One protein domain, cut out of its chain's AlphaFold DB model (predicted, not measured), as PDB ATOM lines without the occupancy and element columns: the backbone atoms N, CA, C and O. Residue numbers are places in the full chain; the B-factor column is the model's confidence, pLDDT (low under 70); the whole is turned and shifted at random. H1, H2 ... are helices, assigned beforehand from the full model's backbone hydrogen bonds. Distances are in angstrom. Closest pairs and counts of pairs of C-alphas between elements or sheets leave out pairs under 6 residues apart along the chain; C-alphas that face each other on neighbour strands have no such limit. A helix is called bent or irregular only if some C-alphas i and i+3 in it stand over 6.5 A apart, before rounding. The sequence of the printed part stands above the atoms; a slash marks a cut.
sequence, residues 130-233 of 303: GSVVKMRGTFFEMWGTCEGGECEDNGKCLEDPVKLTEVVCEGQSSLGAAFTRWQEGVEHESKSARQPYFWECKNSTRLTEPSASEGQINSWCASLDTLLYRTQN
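Overview. This is residues 130 to 233 of the 303 residues of an uncharacterized protein of Perkinsus olseni (UniProt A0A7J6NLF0). The longest helix, H4, runs through the middle of a rounded body with three other helices on three sides of it: H3 crosses it, H2 reaches it with residues 186 to 189, and H1 comes closest to it at its last residue, Trp 143. A long loop, residues 144 to 172, runs out from H1 and folds back to H2, with a short antiparallel pairing of residues 146 to 147 with 168 to 169 between its two limbs. The printed part has 104 residues with four named helices, in the order H1, H2, H3, H4, and no named strand; the class is all helix. It is compact, with a radius of gyration of the C-alphas of 12.9 A, and its C-alphas span 37 by 30 by 27 A.

Along the chain. H4 is residues 214 to 233, 29.0 A from first to last C-alpha; C-alpha 214 is at (21.273, 49.068, 49.824), and C-alpha 233 is at (31.712, 48.800, 22.755). H3 is residues 192 to 208, 25.4 A long; it is irregular, with C-alphas 193 and 196 8.4 A apart. H2 is residues 173 to 189, 24.3 A long. H1 is residues 130 to 143, 19.9 A long, with C-alpha 130 at (10.585, 47.395, 28.564).

Arrangement. H4 is the hub and touches the three other helices; the packing is mostly crossed, with none of these tilts shallow. H3 touches residues 217 to 225 of H4, with 11 pairs of C-alphas within 8 A. The closest are those of Cys 201 and Cys 221, 5.7 A apart, and the two helices run opposite ways at a steep tilt of 54 degrees. H2 touches residues 222 to 226 of H4 with its residues 186 to 189 alone. Their closest C-alphas, of Val 186 and Thr 226, are 6.0 A apart, and they run the same way at a steep tilt of 59 degrees. H1 touches residues 216 to 220 of H4; the closest C-alphas, of Trp 143 and Gln 216, are 6.7 A apart. These two run opposite ways at a steep tilt of 44 degrees. H1 and H2 are apart, H2 and H3 are apart, and H1 and H3 are apart. Every O i to N i+4 pair is within hydrogen-bond range in H1, H2 and H4, and 11 of 13 are in H3.

Size, cuts and confidence. The C-alphas of Gly 171 and Ala 193, the two farthest apart, are 36.8 A from each other. The printed part has no cut. The link from H1 to H2, 29 residues, is long; those from H2 to H3 and from H3 to H4 are tight. The mean pLDDT of the printed part is 71.7, and 41 residues are under 70, among them residues 152 to 162, 187 to 197 and 225 to 233.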
ATOM      1  N   GLY A 130      11.038  48.760  28.284       54.56
ATOM      2  CA  GLY A 130      10.585  47.395  28.564       54.56
ATOM      3  C   GLY A 130      11.731  46.432  28.886       54.56
ATOM      4  O   GLY A 130      11.619  45.625  29.806       54.56
ATOM      5  N   SER A 131      12.855  46.547  28.174       57.28
ATOM      6  CA  SER A 131      14.012  45.664  28.366       57.28
ATOM      7  C   SER A 131      14.754  45.955  29.670       57.28
ATOM      8  O   SER A 131      15.055  45.025  30.417       57.28
ATOM      9  N   VAL A 132      14.992  47.234  29.991       62.72
ATOM     10  CA  VAL A 132      15.646  47.623  31.251       62.72
ATOM     11  C   VAL A 132      14.757  47.337  32.454       62.72
ATOM     12  O   VAL A 132      15.250  46.790  33.433       62.72
ATOM     13  N   VAL A 133      13.449  47.597  32.372       66.12
ATOM     14  CA  VAL A 133      12.503  47.249  33.449       66.12
ATOM     15  C   VAL A 133      12.464  45.738  33.683       66.12
ATOM     16  O   VAL A 133      12.494  45.301  34.831       66.12
ATOM     17  N   LYS A 134      12.455  44.926  32.619       66.31
ATOM     18  CA  LYS A 134      12.473  43.463  32.742       66.31
ATOM     19  C   LYS A 134      13.783  42.948  33.345       66.31
ATOM     20  O   LYS A 134      13.742  42.106  34.240       66.31
ATOM     21  N   MET A 135      14.931  43.451  32.880       65.75
ATOM     22  CA  MET A 135      16.241  43.101  33.445       65.75
ATOM     23  C   MET A 135      16.331  43.500  34.917       65.75
ATOM     24  O   MET A 135      16.749  42.690  35.736       65.75
ATOM     25  N   ARG A 136      15.861  44.705  35.253       74.25
ATOM     26  CA  ARG A 136      15.814  45.215  36.623       74.25
ATOM     27  C   ARG A 136      14.969  44.324  37.529       74.25
ATOM     28  O   ARG A 136      15.443  43.909  38.576       74.25
ATOM     29  N   GLY A 137      13.748  43.988  37.108       71.12
ATOM     30  CA  GLY A 137      12.865  43.107  37.878       71.12
ATOM     31  C   GLY A 137      13.481  41.727  38.112       71.12
ATOM     32  O   GLY A 137      13.524  41.260  39.245       71.12
ATOM     33  N   THR A 138      14.049  41.126  37.061       75.38
ATOM     34  CA  THR A 138      14.720  39.816  37.162       75.38
ATOM     35  C   THR A 138      15.935  39.888  38.094       75.38
ATOM     36  O   THR A 138      16.165  38.977  38.880       75.38
ATOM     37  N   PHE A 139      16.703  40.981  38.041       81.00
ATOM     38  CA  PHE A 139      17.860  41.193  38.908       81.00
ATOM     39  C   PHE A 139      17.467  41.246  40.387       81.00
ATOM     40  O   PHE A 139      18.029  40.499  41.184       81.00
ATOM     41  N   PHE A 140      16.484  42.077  40.755       81.56
ATOM     42  CA  PHE A 140      16.034  42.182  42.148       81.56
ATOM     43  C   PHE A 140      15.399  40.885  42.658       81.56
ATOM     44  O   PHE A 140      15.620  40.516  43.808       81.56
ATOM     45  N   GLU A 141      14.661  40.165  41.807       81.25
ATOM     46  CA  GLU A 141      14.094  38.857  42.151       81.25
ATOM     47  C   GLU A 141      15.195  37.830  42.456       81.25
ATOM     48  O   GLU A 141      15.148  37.170  43.491       81.25
ATOM     49  N   MET A 142      16.229  37.744  41.608       78.50
ATOM     50  CA  MET A 142      17.371  36.845  41.828       78.50
ATOM     51  C   MET A 142      18.209  37.240  43.048       78.50
ATOM     52  O   MET A 142      18.712  36.371  43.755       78.50
ATOM     53  N   TRP A 143      18.360  38.539  43.309       82.12
ATOM     54  CA  TRP A 143      19.092  39.028  44.478       82.12
ATOM     55  C   TRP A 143      18.303  38.856  45.779       82.12
ATOM     56  O   TRP A 143      18.881  38.932  46.854       82.12
ATOM     57  N   GLY A 144      16.991  38.612  45.736       80.12
ATOM     58  CA  GLY A 144      16.165  38.447  46.937       80.12
ATOM     59  C   GLY A 144      16.626  37.328  47.885       80.12
ATOM     60  O   GLY A 144      16.236  37.326  49.047       80.12
ATOM     61  N   THR A 145      17.467  36.404  47.410       81.94
ATOM     62  CA  THR A 145      18.075  35.313  48.192       81.94
ATOM     63  C   THR A 145      19.550  35.548  48.546       81.94
ATOM     64  O   THR A 145      20.240  34.610  48.949       81.94
ATOM     65  N   CYS A 146      20.063  36.761  48.325       81.38
ATOM     66  CA  CYS A 146      21.466  37.117  48.507       81.38
ATOM     67  C   CYS A 146      21.629  38.377  49.367       81.38
ATOM     68  O   CYS A 146      20.861  39.334  49.263       81.38
ATOM     69  N   GLU A 147      22.682  38.389  50.175       84.06
ATOM     70  CA  GLU A 147      23.129  39.516  50.992       84.06
ATOM     71  C   GLU A 147      24.504  40.006  50.510       84.06
ATOM     72  O   GLU A 147      25.205  39.295  49.788       84.06
ATOM     73  N   GLY A 148      24.895  41.230  50.879       82.31
ATOM     74  CA  GLY A 148      26.135  41.863  50.412       82.31
ATOM     75  C   GLY A 148      25.958  42.712  49.148       82.31
ATOM     76  O   GLY A 148      24.845  43.120  48.806       82.31
ATOM     77  N   GLY A 149      27.062  43.041  48.469       77.25
ATOM     78  CA  GLY A 149      27.065  43.992  47.347       77.25
ATOM     79  C   GLY A 149      26.866  45.454  47.775       77.25
ATOM     80  O   GLY A 149      26.552  46.331  46.972       77.25
ATOM     81  N   GLU A 150      27.005  45.728  49.068       83.81
ATOM     82  CA  GLU A 150      27.014  47.069  49.641       83.81
ATOM     83  C   GLU A 150      28.342  47.766  49.358       83.81
ATOM     84  O   GLU A 150      29.386  47.127  49.259       83.81
ATOM     85  N   CYS A 151      28.310  49.088  49.258       76.19
ATOM     86  CA  CYS A 151      29.521  49.887  49.200       76.19
ATOM     87  C   CYS A 151      30.275  49.802  50.530       76.19
ATOM     88  O   CYS A 151      29.666  50.031  51.573       76.19
ATOM     89  N   GLU A 152      31.590  49.558  50.507       68.56
ATOM     90  CA  GLU A 152      32.393  49.668  51.729       68.56
ATOM     91  C   GLU A 152      32.261  51.086  52.309       68.56
ATOM     92  O   GLU A 152      32.587  52.091  51.658       68.56
ATOM     93  N   ASP A 153      31.741  51.150  53.532       54.44
ATOM     94  CA  ASP A 153      31.366  52.369  54.235       54.44
ATOM     95  C   ASP A 153      32.633  53.173  54.565       54.44
ATOM     96  O   ASP A 153      33.319  52.872  55.536       54.44
ATOM     97  N   ASN A 154      33.037  54.069  53.651       53.75
ATOM     98  CA  ASN A 154      34.074  55.116  53.780       53.75
ATOM     99  C   ASN A 154      34.304  55.899  52.459       53.75
ATOM    100  O   ASN A 154      35.382  56.441  52.225       53.75
ATOM    101  N   GLY A 155      33.328  55.937  51.541       53.84
ATOM    102  CA  GLY A 155      33.487  56.602  50.234       53.84
ATOM    103  C   GLY A 155      34.346  55.835  49.216       53.84
ATOM    104  O   GLY A 155      34.529  56.305  48.095       53.84
ATOM    105  N   LYS A 156      34.811  54.627  49.568       57.22
ATOM    106  CA  LYS A 156      35.675  53.777  48.729       57.22
ATOM    107  C   LYS A 156      34.970  53.113  47.551       57.22
ATOM    108  O   LYS A 156      35.623  52.674  46.615       57.22
ATOM    109  N   CYS A 157      33.640  53.099  47.548       61.34
ATOM    110  CA  CYS A 157      32.847  52.634  46.404       61.34
ATOM    111  C   CYS A 157      33.107  53.452  45.125       61.34
ATOM    112  O   CYS A 157      32.778  53.021  44.030       61.34
ATOM    113  N   LEU A 158      33.677  54.651  45.273       58.72
ATOM    114  CA  LEU A 158      34.009  55.567  44.187       58.72
ATOM    115  C   LEU A 158      35.504  55.524  43.811       58.72
ATOM    116  O   LEU A 158      35.934  56.297  42.953       58.72
ATOM    117  N   GLU A 159      36.306  54.670  44.452       62.88
ATOM    118  CA  GLU A 159      37.698  54.438  44.048       62.88
ATOM    119  C   GLU A 159      37.757  53.711  42.690       62.88
ATOM    120  O   GLU A 159      36.754  53.196  42.205       62.88
ATOM    121  N   ASP A 160      38.920  53.733  42.031       58.91
ATOM    122  CA  ASP A 160      39.155  52.955  40.810       58.91
ATOM    123  C   ASP A 160      39.792  51.611  41.191       58.91
ATOM    124  O   ASP A 160      40.945  51.613  41.649       58.91
ATOM    125  N   PRO A 161      39.095  50.473  41.039       64.31
ATOM    126  CA  PRO A 161      37.709  50.291  40.574       64.31
ATOM    127  C   PRO A 161      36.644  50.366  41.686       64.31
ATOM    128  O   PRO A 161      36.982  50.366  42.873       64.31
ATOM    129  N   VAL A 162      35.355  50.377  41.302       67.44
ATOM    130  CA  VAL A 162      34.213  50.330  42.239       67.44
ATOM    131  C   VAL A 162      34.303  49.052  43.067       67.44
ATOM    132  O   VAL A 162      34.219  47.965  42.508       67.44
ATOM    133  N   LYS A 163      34.442  49.174  44.391       73.50
ATOM    134  CA  LYS A 163      34.516  48.030  45.313       73.50
ATOM    135  C   LYS A 163      33.197  47.813  46.031       73.50
ATOM    136  O   LYS A 163      32.702  48.714  46.714       73.50
ATOM    137  N   LEU A 164      32.669  46.602  45.901       78.00
ATOM    138  CA  LEU A 164      31.476  46.147  46.601       78.00
ATOM    139  C   LEU A 164      31.869  45.094  47.643       78.00
ATOM    140  O   LEU A 164      32.852  44.374  47.489       78.00
ATOM    141  N   THR A 165      31.102  45.005  48.721       82.56
ATOM    142  CA  THR A 165      31.218  43.909  49.690       82.56
ATOM    143  C   THR A 165      30.856  42.582  49.030       82.56
ATOM    144  O   THR A 165      30.059  42.540  48.091       82.56
ATOM    145  N   GLU A 166      31.450  41.493  49.516       80.50
ATOM    146  CA  GLU A 166      31.218  40.148  48.987       80.50
ATOM    147  C   GLU A 166      29.730  39.772  49.030       80.50
ATOM    148  O   GLU A 166      29.057  39.966  50.044       80.50
ATOM    149  N   VAL A 167      29.224  39.229  47.920       81.31
ATOM    150  CA  VAL A 167      27.841  38.748  47.812       81.31
ATOM    151  C   VAL A 167      27.744  37.302  48.293       81.31
ATOM    152  O   VAL A 167      28.388  36.406  47.746       81.31
ATOM    153  N   VAL A 168      26.877  37.056  49.274       82.50
ATOM    154  CA  VAL A 168      26.618  35.732  49.849       82.50
ATOM    155  C   VAL A 168      25.158  35.358  49.612       82.50
ATOM    156  O   VAL A 168      24.255  36.071  50.032       82.50
ATOM    157  N   CYS A 169      24.910  34.229  48.947       82.50
ATOM    158  CA  CYS A 169      23.555  33.754  48.650       82.50
ATOM    159  C   CYS A 169      23.191  32.516  49.474       82.50
ATOM    160  O   CYS A 169      23.965  31.555  49.536       82.50
ATOM    161  N   GLU A 170      21.991  32.497  50.056       77.81
ATOM    162  CA  GLU A 170      21.507  31.351  50.827       77.81
ATOM    163  C   GLU A 170      21.158  30.159  49.916       77.81
ATOM    164  O   GLU A 170      20.460  30.282  48.911       77.81
ATOM    165  N   GLY A 171      21.636  28.960  50.271       65.06
ATOM    166  CA  GLY A 171      21.164  27.690  49.699       65.06
ATOM    167  C   GLY A 171      21.535  27.386  48.237       65.06
ATOM    168  O   GLY A 171      21.246  26.282  47.775       65.06
ATOM    169  N   GLN A 172      22.196  28.296  47.508       64.69
ATOM    170  CA  GLN A 172      22.579  28.097  46.103       64.69
ATOM    171  C   GLN A 172      24.040  28.477  45.826       64.69
ATOM    172  O   GLN A 172      24.356  29.595  45.419       64.69
ATOM    173  N   SER A 173      24.943  27.501  45.952       64.56
ATOM    174  CA  SER A 173      26.373  27.683  45.655       64.56
ATOM    175  C   SER A 173      26.649  28.071  44.197       64.56
ATOM    176  O   SER A 173      27.606  28.791  43.920       64.56
ATOM    177  N   SER A 174      25.799  27.648  43.256       72.81
ATOM    178  CA  SER A 174      25.898  28.029  41.842       72.81
ATOM    179  C   SER A 174      25.520  29.487  41.579       72.81
ATOM    180  O   SER A 174      26.134  30.115  40.722       72.81
ATOM    181  N   LEU A 175      24.524  30.011  42.303       70.62
ATOM    182  CA  LEU A 175      24.068  31.396  42.182       70.62
ATOM    183  C   LEU A 175      25.082  32.341  42.832       70.62
ATOM    184  O   LEU A 175      25.508  33.298  42.196       70.62
ATOM    185  N   GLY A 176      25.558  31.995  44.035       69.12
ATOM    186  CA  GLY A 176      26.649  32.711  44.698       69.12
ATOM    187  C   GLY A 176      27.888  32.791  43.808       69.12
ATOM    188  O   GLY A 176      28.353  33.880  43.508       69.12
ATOM    189  N   ALA A 177      28.343  31.663  43.245       71.31
ATOM    190  CA  ALA A 177      29.484  31.654  42.326       71.31
ATOM    191  C   ALA A 177      29.256  32.458  41.029       71.31
ATOM    192  O   ALA A 177      30.224  32.915  40.415       71.31
ATOM    193  N   ALA A 178      28.007  32.600  40.572       72.88
ATOM    194  CA  ALA A 178      27.670  33.455  39.437       72.88
ATOM    195  C   ALA A 178      27.747  34.940  39.816       72.88
ATOM    196  O   ALA A 178      28.312  35.717  39.048       72.88
ATOM    197  N   PHE A 179      27.259  35.314  41.003       72.44
ATOM    198  CA  PHE A 179      27.374  36.673  41.531       72.44
ATOM    199  C   PHE A 179      28.820  37.053  41.869       72.44
ATOM    200  O   PHE A 179      29.234  38.145  41.509       72.44
ATOM    201  N   THR A 180      29.637  36.153  42.424       70.94
ATOM    202  CA  THR A 180      31.074  36.407  42.634       70.94
ATOM    203  C   THR A 180      31.787  36.680  41.307       70.94
ATOM    204  O   THR A 180      32.468  37.688  41.163       70.94
ATOM    205  N   ARG A 181      31.574  35.833  40.286       74.44
ATOM    206  CA  ARG A 181      32.152  36.054  38.945       74.44
ATOM    207  C   ARG A 181      31.642  37.330  38.284       74.44
ATOM    208  O   ARG A 181      32.369  37.972  37.530       74.44
ATOM    209  N   TRP A 182      30.376  37.669  38.512       75.31
ATOM    210  CA  TRP A 182      29.805  38.930  38.056       75.31
ATOM    211  C   TRP A 182      30.511  40.115  38.726       75.31
ATOM    212  O   TRP A 182      30.938  41.028  38.022       75.31
ATOM    213  N   GLN A 183      30.695  40.066  40.046       72.25
ATOM    214  CA  GLN A 183      31.338  41.114  40.832       72.25
ATOM    215  C   GLN A 183      32.790  41.335  40.391       72.25
ATOM    216  O   GLN A 183      33.159  42.468  40.099       72.25
ATOM    217  N   GLU A 184      33.575  40.267  40.218       73.50
ATOM    218  CA  GLU A 184      34.935  40.342  39.657       73.50
ATOM    219  C   GLU A 184      34.955  41.034  38.280       73.50
ATOM    220  O   GLU A 184      35.855  41.815  37.968       73.50
ATOM    221  N   GLY A 185      33.943  40.776  37.443       70.81
ATOM    222  CA  GLY A 185      33.790  41.429  36.141       70.81
ATOM    223  C   GLY A 185      33.480  42.924  36.244       70.81
ATOM    224  O   GLY A 185      34.044  43.721  35.497       70.81
ATOM    225  N   VAL A 186      32.615  43.318  37.180       70.06
ATOM    226  CA  VAL A 186      32.288  44.729  37.447       70.06
ATOM    227  C   VAL A 186      33.493  45.476  38.020       70.06
ATOM    228  O   VAL A 186      33.793  46.584  37.581       70.06
ATOM    229  N   GLU A 187      34.229  44.859  38.941       69.94
ATOM    230  CA  GLU A 187      35.448  45.419  39.524       69.94
ATOM    231  C   GLU A 187      36.562  45.577  38.479       69.94
ATOM    232  O   GLU A 187      37.305  46.546  38.508       69.94
ATOM    233  N   HIS A 188      36.683  44.686  37.495       69.12
ATOM    234  CA  HIS A 188      37.697  44.852  36.449       69.12
ATOM    235  C   HIS A 188      37.327  45.856  35.348       69.12
ATOM    236  O   HIS A 188      38.225  46.406  34.703       69.12
ATOM    237  N   GLU A 189      36.036  46.079  35.096       64.62
ATOM    238  CA  GLU A 189      35.562  46.881  33.960       64.62
ATOM    239  C   GLU A 189      35.004  48.264  34.349       64.62
ATOM    240  O   GLU A 189      34.915  49.142  33.483       64.62
ATOM    241  N   SER A 190      34.641  48.491  35.618       59.09
ATOM    242  CA  SER A 190      34.161  49.794  36.103       59.09
ATOM    243  C   SER A 190      35.298  50.820  36.167       59.09
ATOM    244  O   SER A 190      36.413  50.511  36.577       59.09
ATOM    245  N   LYS A 191      35.032  52.061  35.738       57.94
ATOM    246  CA  LYS A 191      36.013  53.159  35.775       57.94
ATOM    247  C   LYS A 191      35.543  54.283  36.686       57.94
ATOM    248  O   LYS A 191      34.427  54.780  36.544       57.94
ATOM    249  N   SER A 192      36.456  54.782  37.515       49.28
ATOM    250  CA  SER A 192      36.223  55.893  38.454       49.28
ATOM    251  C   SER A 192      35.739  57.200  37.805       49.28
ATOM    252  O   SER A 192      35.090  58.013  38.452       49.28
ATOM    253  N   ALA A 193      35.962  57.417  36.507       44.59
ATOM    254  CA  ALA A 193      35.489  58.614  35.799       44.59
ATOM    255  C   ALA A 193      33.947  58.746  35.711       44.59
ATOM    256  O   ALA A 193      33.454  59.766  35.232       44.59
ATOM    257  N   ARG A 194      33.180  57.738  36.157       60.03
ATOM    258  CA  ARG A 194      31.708  57.679  36.070       60.03
ATOM    259  C   ARG A 194      30.987  57.777  37.422       60.03
ATOM    260  O   ARG A 194      29.817  57.429  37.523       60.03
ATOM    261  N   GLN A 195      31.630  58.309  38.462       63.88
ATOM    262  CA  GLN A 195      31.001  58.514  39.782       63.88
ATOM    263  C   GLN A 195      29.634  59.238  39.757       63.88
ATOM    264  O   GLN A 195      28.738  58.798  40.481       63.88
ATOM    265  N   PRO A 196      29.409  60.301  38.951       67.12
ATOM    266  CA  PRO A 196      28.108  60.980  38.915       67.12
ATOM    267  C   PRO A 196      26.970  60.061  38.451       67.12
ATOM    268  O   PRO A 196      25.877  60.105  39.010       67.12
ATOM    269  N   TYR A 197      27.263  59.171  37.498       68.44
ATOM    270  CA  TYR A 197      26.313  58.199  36.955       68.44
ATOM    271  C   TYR A 197      25.818  57.223  38.024       68.44
ATOM    272  O   TYR A 197      24.618  56.981  38.171       68.44
ATOM    273  N   PHE A 198      26.756  56.673  38.797       73.94
ATOM    274  CA  PHE A 198      26.442  55.716  39.850       73.94
ATOM    275  C   PHE A 198      25.518  56.336  40.909       73.94
ATOM    276  O   PHE A 198      24.524  55.725  41.306       73.94
ATOM    277  N   TRP A 199      25.806  57.576  41.323       73.50
ATOM    278  CA  TRP A 199      24.988  58.307  42.293       73.50
ATOM    279  C   TRP A 199      23.570  58.572  41.804       73.50
ATOM    280  O   TRP A 199      22.609  58.400  42.556       73.50
ATOM    281  N   GLU A 200      23.428  58.971  40.546       72.25
ATOM    282  CA  GLU A 200      22.125  59.244  39.956       72.25
ATOM    283  C   GLU A 200      21.280  57.972  39.833       72.25
ATOM    284  O   GLU A 200      20.123  57.949  40.265       72.25
ATOM    285  N   CYS A 201      21.882  56.877  39.358       75.75
ATOM    286  CA  CYS A 201      21.226  55.576  39.330       75.75
ATOM    287  C   CYS A 201      20.774  55.143  40.733       75.75
ATOM    288  O   CYS A 201      19.626  54.716  40.904       75.75
ATOM    289  N   LYS A 202      21.638  55.290  41.748       78.06
ATOM    290  CA  LYS A 202      21.327  54.921  43.136       78.06
ATOM    291  C   LYS A 202      20.120  55.699  43.660       78.06
ATOM    292  O   LYS A 202      19.206  55.105  44.232       78.06
ATOM    293  N   ASN A 203      20.086  57.010  43.426       77.25
ATOM    294  CA  ASN A 203      18.992  57.876  43.871       77.25
ATOM    295  C   ASN A 203      17.671  57.563  43.150       77.25
ATOM    296  O   ASN A 203      16.636  57.430  43.801       77.25
ATOM    297  N   SER A 204      17.701  57.384  41.828       73.50
ATOM    298  CA  SER A 204      16.515  57.049  41.025       73.50
ATOM    299  C   SER A 204      15.938  55.671  41.381       73.50
ATOM    300  O   SER A 204      14.726  55.491  41.541       73.50
ATOM    301  N   THR A 205      16.816  54.691  41.592       72.88
ATOM    302  CA  THR A 205      16.421  53.330  41.967       72.88
ATOM    303  C   THR A 205      15.804  53.300  43.364       72.88
ATOM    304  O   THR A 205      14.745  52.699  43.525       72.88
ATOM    305  N   ARG A 206      16.373  54.025  44.342       74.50
ATOM    306  CA  ARG A 206      15.785  54.177  45.689       74.50
ATOM    307  C   ARG A 206      14.356  54.720  45.665       74.50
ATOM    308  O   ARG A 206      13.540  54.309  46.482       74.50
ATOM    309  N   LEU A 207      14.047  55.632  44.741       73.12
ATOM    310  CA  LEU A 207      12.696  56.184  44.595       73.12
ATOM    311  C   LEU A 207      11.701  55.170  44.019       73.12
ATOM    312  O   LEU A 207      10.518  55.221  44.344       73.12
ATOM    313  N   THR A 208      12.167  54.272  43.150       72.81
ATOM    314  CA  THR A 208      11.294  53.329  42.438       72.81
ATOM    315  C   THR A 208      11.124  52.004  43.184       72.81
ATOM    316  O   THR A 208      10.055  51.408  43.117       72.81
ATOM    317  N   GLU A 209      12.155  51.555  43.901       74.56
ATOM    318  CA  GLU A 209      12.205  50.269  44.606       74.56
ATOM    319  C   GLU A 209      12.527  50.498  46.098       74.56
ATOM    320  O   GLU A 209      13.615  50.154  46.566       74.56
ATOM    321  N   PRO A 210      11.613  51.104  46.880       74.44
ATOM    322  CA  PRO A 210      11.885  51.479  48.270       74.44
ATOM    323  C   PRO A 210      12.081  50.276  49.209       74.44
ATOM    324  O   PRO A 210      12.578  50.447  50.319       74.44
ATOM    325  N   SER A 211      11.669  49.074  48.794       84.12
ATOM    326  CA  SER A 211      11.835  47.830  49.553       84.12
ATOM    327  C   SER A 211      13.154  47.103  49.277       84.12
ATOM    328  O   SER A 211      13.424  46.103  49.937       84.12
ATOM    329  N   ALA A 212      13.943  47.551  48.298       83.56
ATOM    330  CA  ALA A 212      15.218  46.926  47.965       83.56
ATOM    331  C   ALA A 212      16.311  47.294  48.986       83.56
ATOM    332  O   ALA A 212      16.348  48.416  49.495       83.56
ATOM    333  N   SER A 213      17.220  46.357  49.269       87.00
ATOM    334  CA  SER A 213      18.363  46.604  50.156       87.00
ATOM    335  C   SER A 213      19.380  47.555  49.516       87.00
ATOM    336  O   SER A 213      19.441  47.726  48.296       87.00
ATOM    337  N   GLU A 214      20.228  48.179  50.336       83.50
ATOM    338  CA  GLU A 214      21.273  49.068  49.824       83.50
ATOM    339  C   GLU A 214      22.263  48.329  48.909       83.50
ATOM    340  O   GLU A 214      22.644  48.865  47.865       83.50
ATOM    341  N   GLY A 215      22.603  47.080  49.238       82.00
ATOM    342  CA  GLY A 215      23.454  46.228  48.407       82.00
ATOM    343  C   GLY A 215      22.850  45.915  47.039       82.00
ATOM    344  O   GLY A 215      23.539  46.023  46.022       82.00
ATOM    345  N   GLN A 216      21.540  45.647  46.983       83.44
ATOM    346  CA  GLN A 216      20.821  45.422  45.724       83.44
ATOM    347  C   GLN A 216      20.883  46.646  44.804       83.44
ATOM    348  O   GLN A 216      21.146  46.527  43.608       83.44
ATOM    349  N   ILE A 217      20.666  47.837  45.364       83.00
ATOM    350  CA  ILE A 217      20.652  49.084  44.595       83.00
ATOM    351  C   ILE A 217      22.052  49.420  44.073       83.00
ATOM    352  O   ILE A 217      22.206  49.743  42.894       83.00
ATOM    353  N   ASN A 218      23.075  49.324  44.927       83.75
ATOM    354  CA  ASN A 218      24.459  49.597  44.532       83.75
ATOM    355  C   ASN A 218      24.915  48.622  43.436       83.75
ATOM    356  O   ASN A 218      25.461  49.041  42.414       83.75
ATOM    357  N   SER A 219      24.617  47.335  43.603       81.38
ATOM    358  CA  SER A 219      24.993  46.287  42.654       81.38
ATOM    359  C   SER A 219      24.249  46.392  41.325       81.38
ATOM    360  O   SER A 219      24.843  46.160  40.271       81.38
ATOM    361  N   TRP A 220      22.977  46.806  41.334       83.38
ATOM    362  CA  TRP A 220      22.239  47.123  40.110       83.38
ATOM    363  C   TRP A 220      22.895  48.277  39.348       83.38
ATOM    364  O   TRP A 220      23.118  48.179  38.145       83.38
ATOM    365  N   CYS A 221      23.252  49.357  40.040       79.31
ATOM    366  CA  CYS A 221      23.847  50.527  39.401       79.31
ATOM    367  C   CYS A 221      25.262  50.271  38.877       79.31
ATOM    368  O   CYS A 221      25.596  50.727  37.783       79.31
ATOM    369  N   ALA A 222      26.060  49.485  39.601       77.62
ATOM    370  CA  ALA A 222      27.358  49.025  39.120       77.62
ATOM    371  C   ALA A 222      27.206  48.068  37.919       77.62
ATOM    372  O   ALA A 222      27.878  48.244  36.904       77.62
ATOM    373  N   SER A 223      26.252  47.123  37.981       74.88
ATOM    374  CA  SER A 223      25.910  46.232  36.855       74.88
ATOM    375  C   SER A 223      25.541  47.021  35.615       74.88
ATOM    376  O   SER A 223      25.978  46.689  34.515       74.88
ATOM    377  N   LEU A 224      24.689  48.030  35.788       73.06
ATOM    378  CA  LEU A 224      24.167  48.811  34.690       73.06
ATOM    379  C   LEU A 224      25.307  49.584  34.030       73.06
ATOM    380  O   LEU A 224      25.436  49.473  32.819       73.06
ATOM    381  N   ASP A 225      26.201  50.239  34.780       69.19
ATOM    382  CA  ASP A 225      27.365  50.930  34.191       69.19
ATOM    383  C   ASP A 225      28.251  49.990  33.355       69.19
ATOM    384  O   ASP A 225      28.580  50.285  32.199       69.19
ATOM    385  N   THR A 226      28.593  48.819  33.902       67.69
ATOM    386  CA  THR A 226      29.402  47.819  33.194       67.69
ATOM    387  C   THR A 226      28.677  47.285  31.958       67.69
ATOM    388  O   THR A 226      29.266  47.171  30.880       67.69
ATOM    389  N   LEU A 227      27.375  47.000  32.066       65.50
ATOM    390  CA  LEU A 227      26.562  46.504  30.957       65.50
ATOM    391  C   LEU A 227      26.419  47.568  29.867       65.50
ATOM    392  O   LEU A 227      26.566  47.242  28.690       65.50
ATOM    393  N   LEU A 228      26.231  48.836  30.234       64.75
ATOM    394  CA  LEU A 228      26.244  49.976  29.319       64.75
ATOM    395  C   LEU A 228      27.580  50.075  28.582       64.75
ATOM    396  O   LEU A 228      27.597  50.163  27.356       64.75
ATOM    397  N   TYR A 229      28.700  50.003  29.305       65.12
ATOM    398  CA  TYR A 229      30.038  50.073  28.719       65.12
ATOM    399  C   TYR A 229      30.304  48.936  27.727       65.12
ATOM    400  O   TYR A 229      30.716  49.161  26.584       65.12
ATOM    401  N   ARG A 230      30.022  47.698  28.142       66.12
ATOM    402  CA  ARG A 230      30.231  46.510  27.313       66.12
ATOM    403  C   ARG A 230      29.336  46.527  26.083       66.12
ATOM    404  O   ARG A 230      29.796  46.228  24.981       66.12
ATOM    405  N   THR A 231      28.079  46.925  26.257       65.19
ATOM    406  CA  THR A 231      27.093  46.993  25.176       65.19
ATOM    407  C   THR A 231      27.420  48.120  24.198       65.19
ATOM    408  O   THR A 231      27.310  47.913  22.994       65.19
ATOM    409  N   GLN A 232      27.906  49.272  24.671       66.56
ATOM    410  CA  GLN A 232      28.373  50.368  23.816       66.56
ATOM    411  C   GLN A 232      29.539  49.924  22.927       66.56
ATOM    412  O   GLN A 232      29.474  50.085  21.708       66.56
ATOM    413  N   ASN A 233      30.574  49.316  23.515       67.38
ATOM    414  CA  ASN A 233      31.712  48.800  22.755       67.38
ATOM    415  C   ASN A 233      31.267  47.722  21.763       67.38
ATOM    416  O   ASN A 233      31.646  47.752  20.597       67.38
TER     417      ASN A 233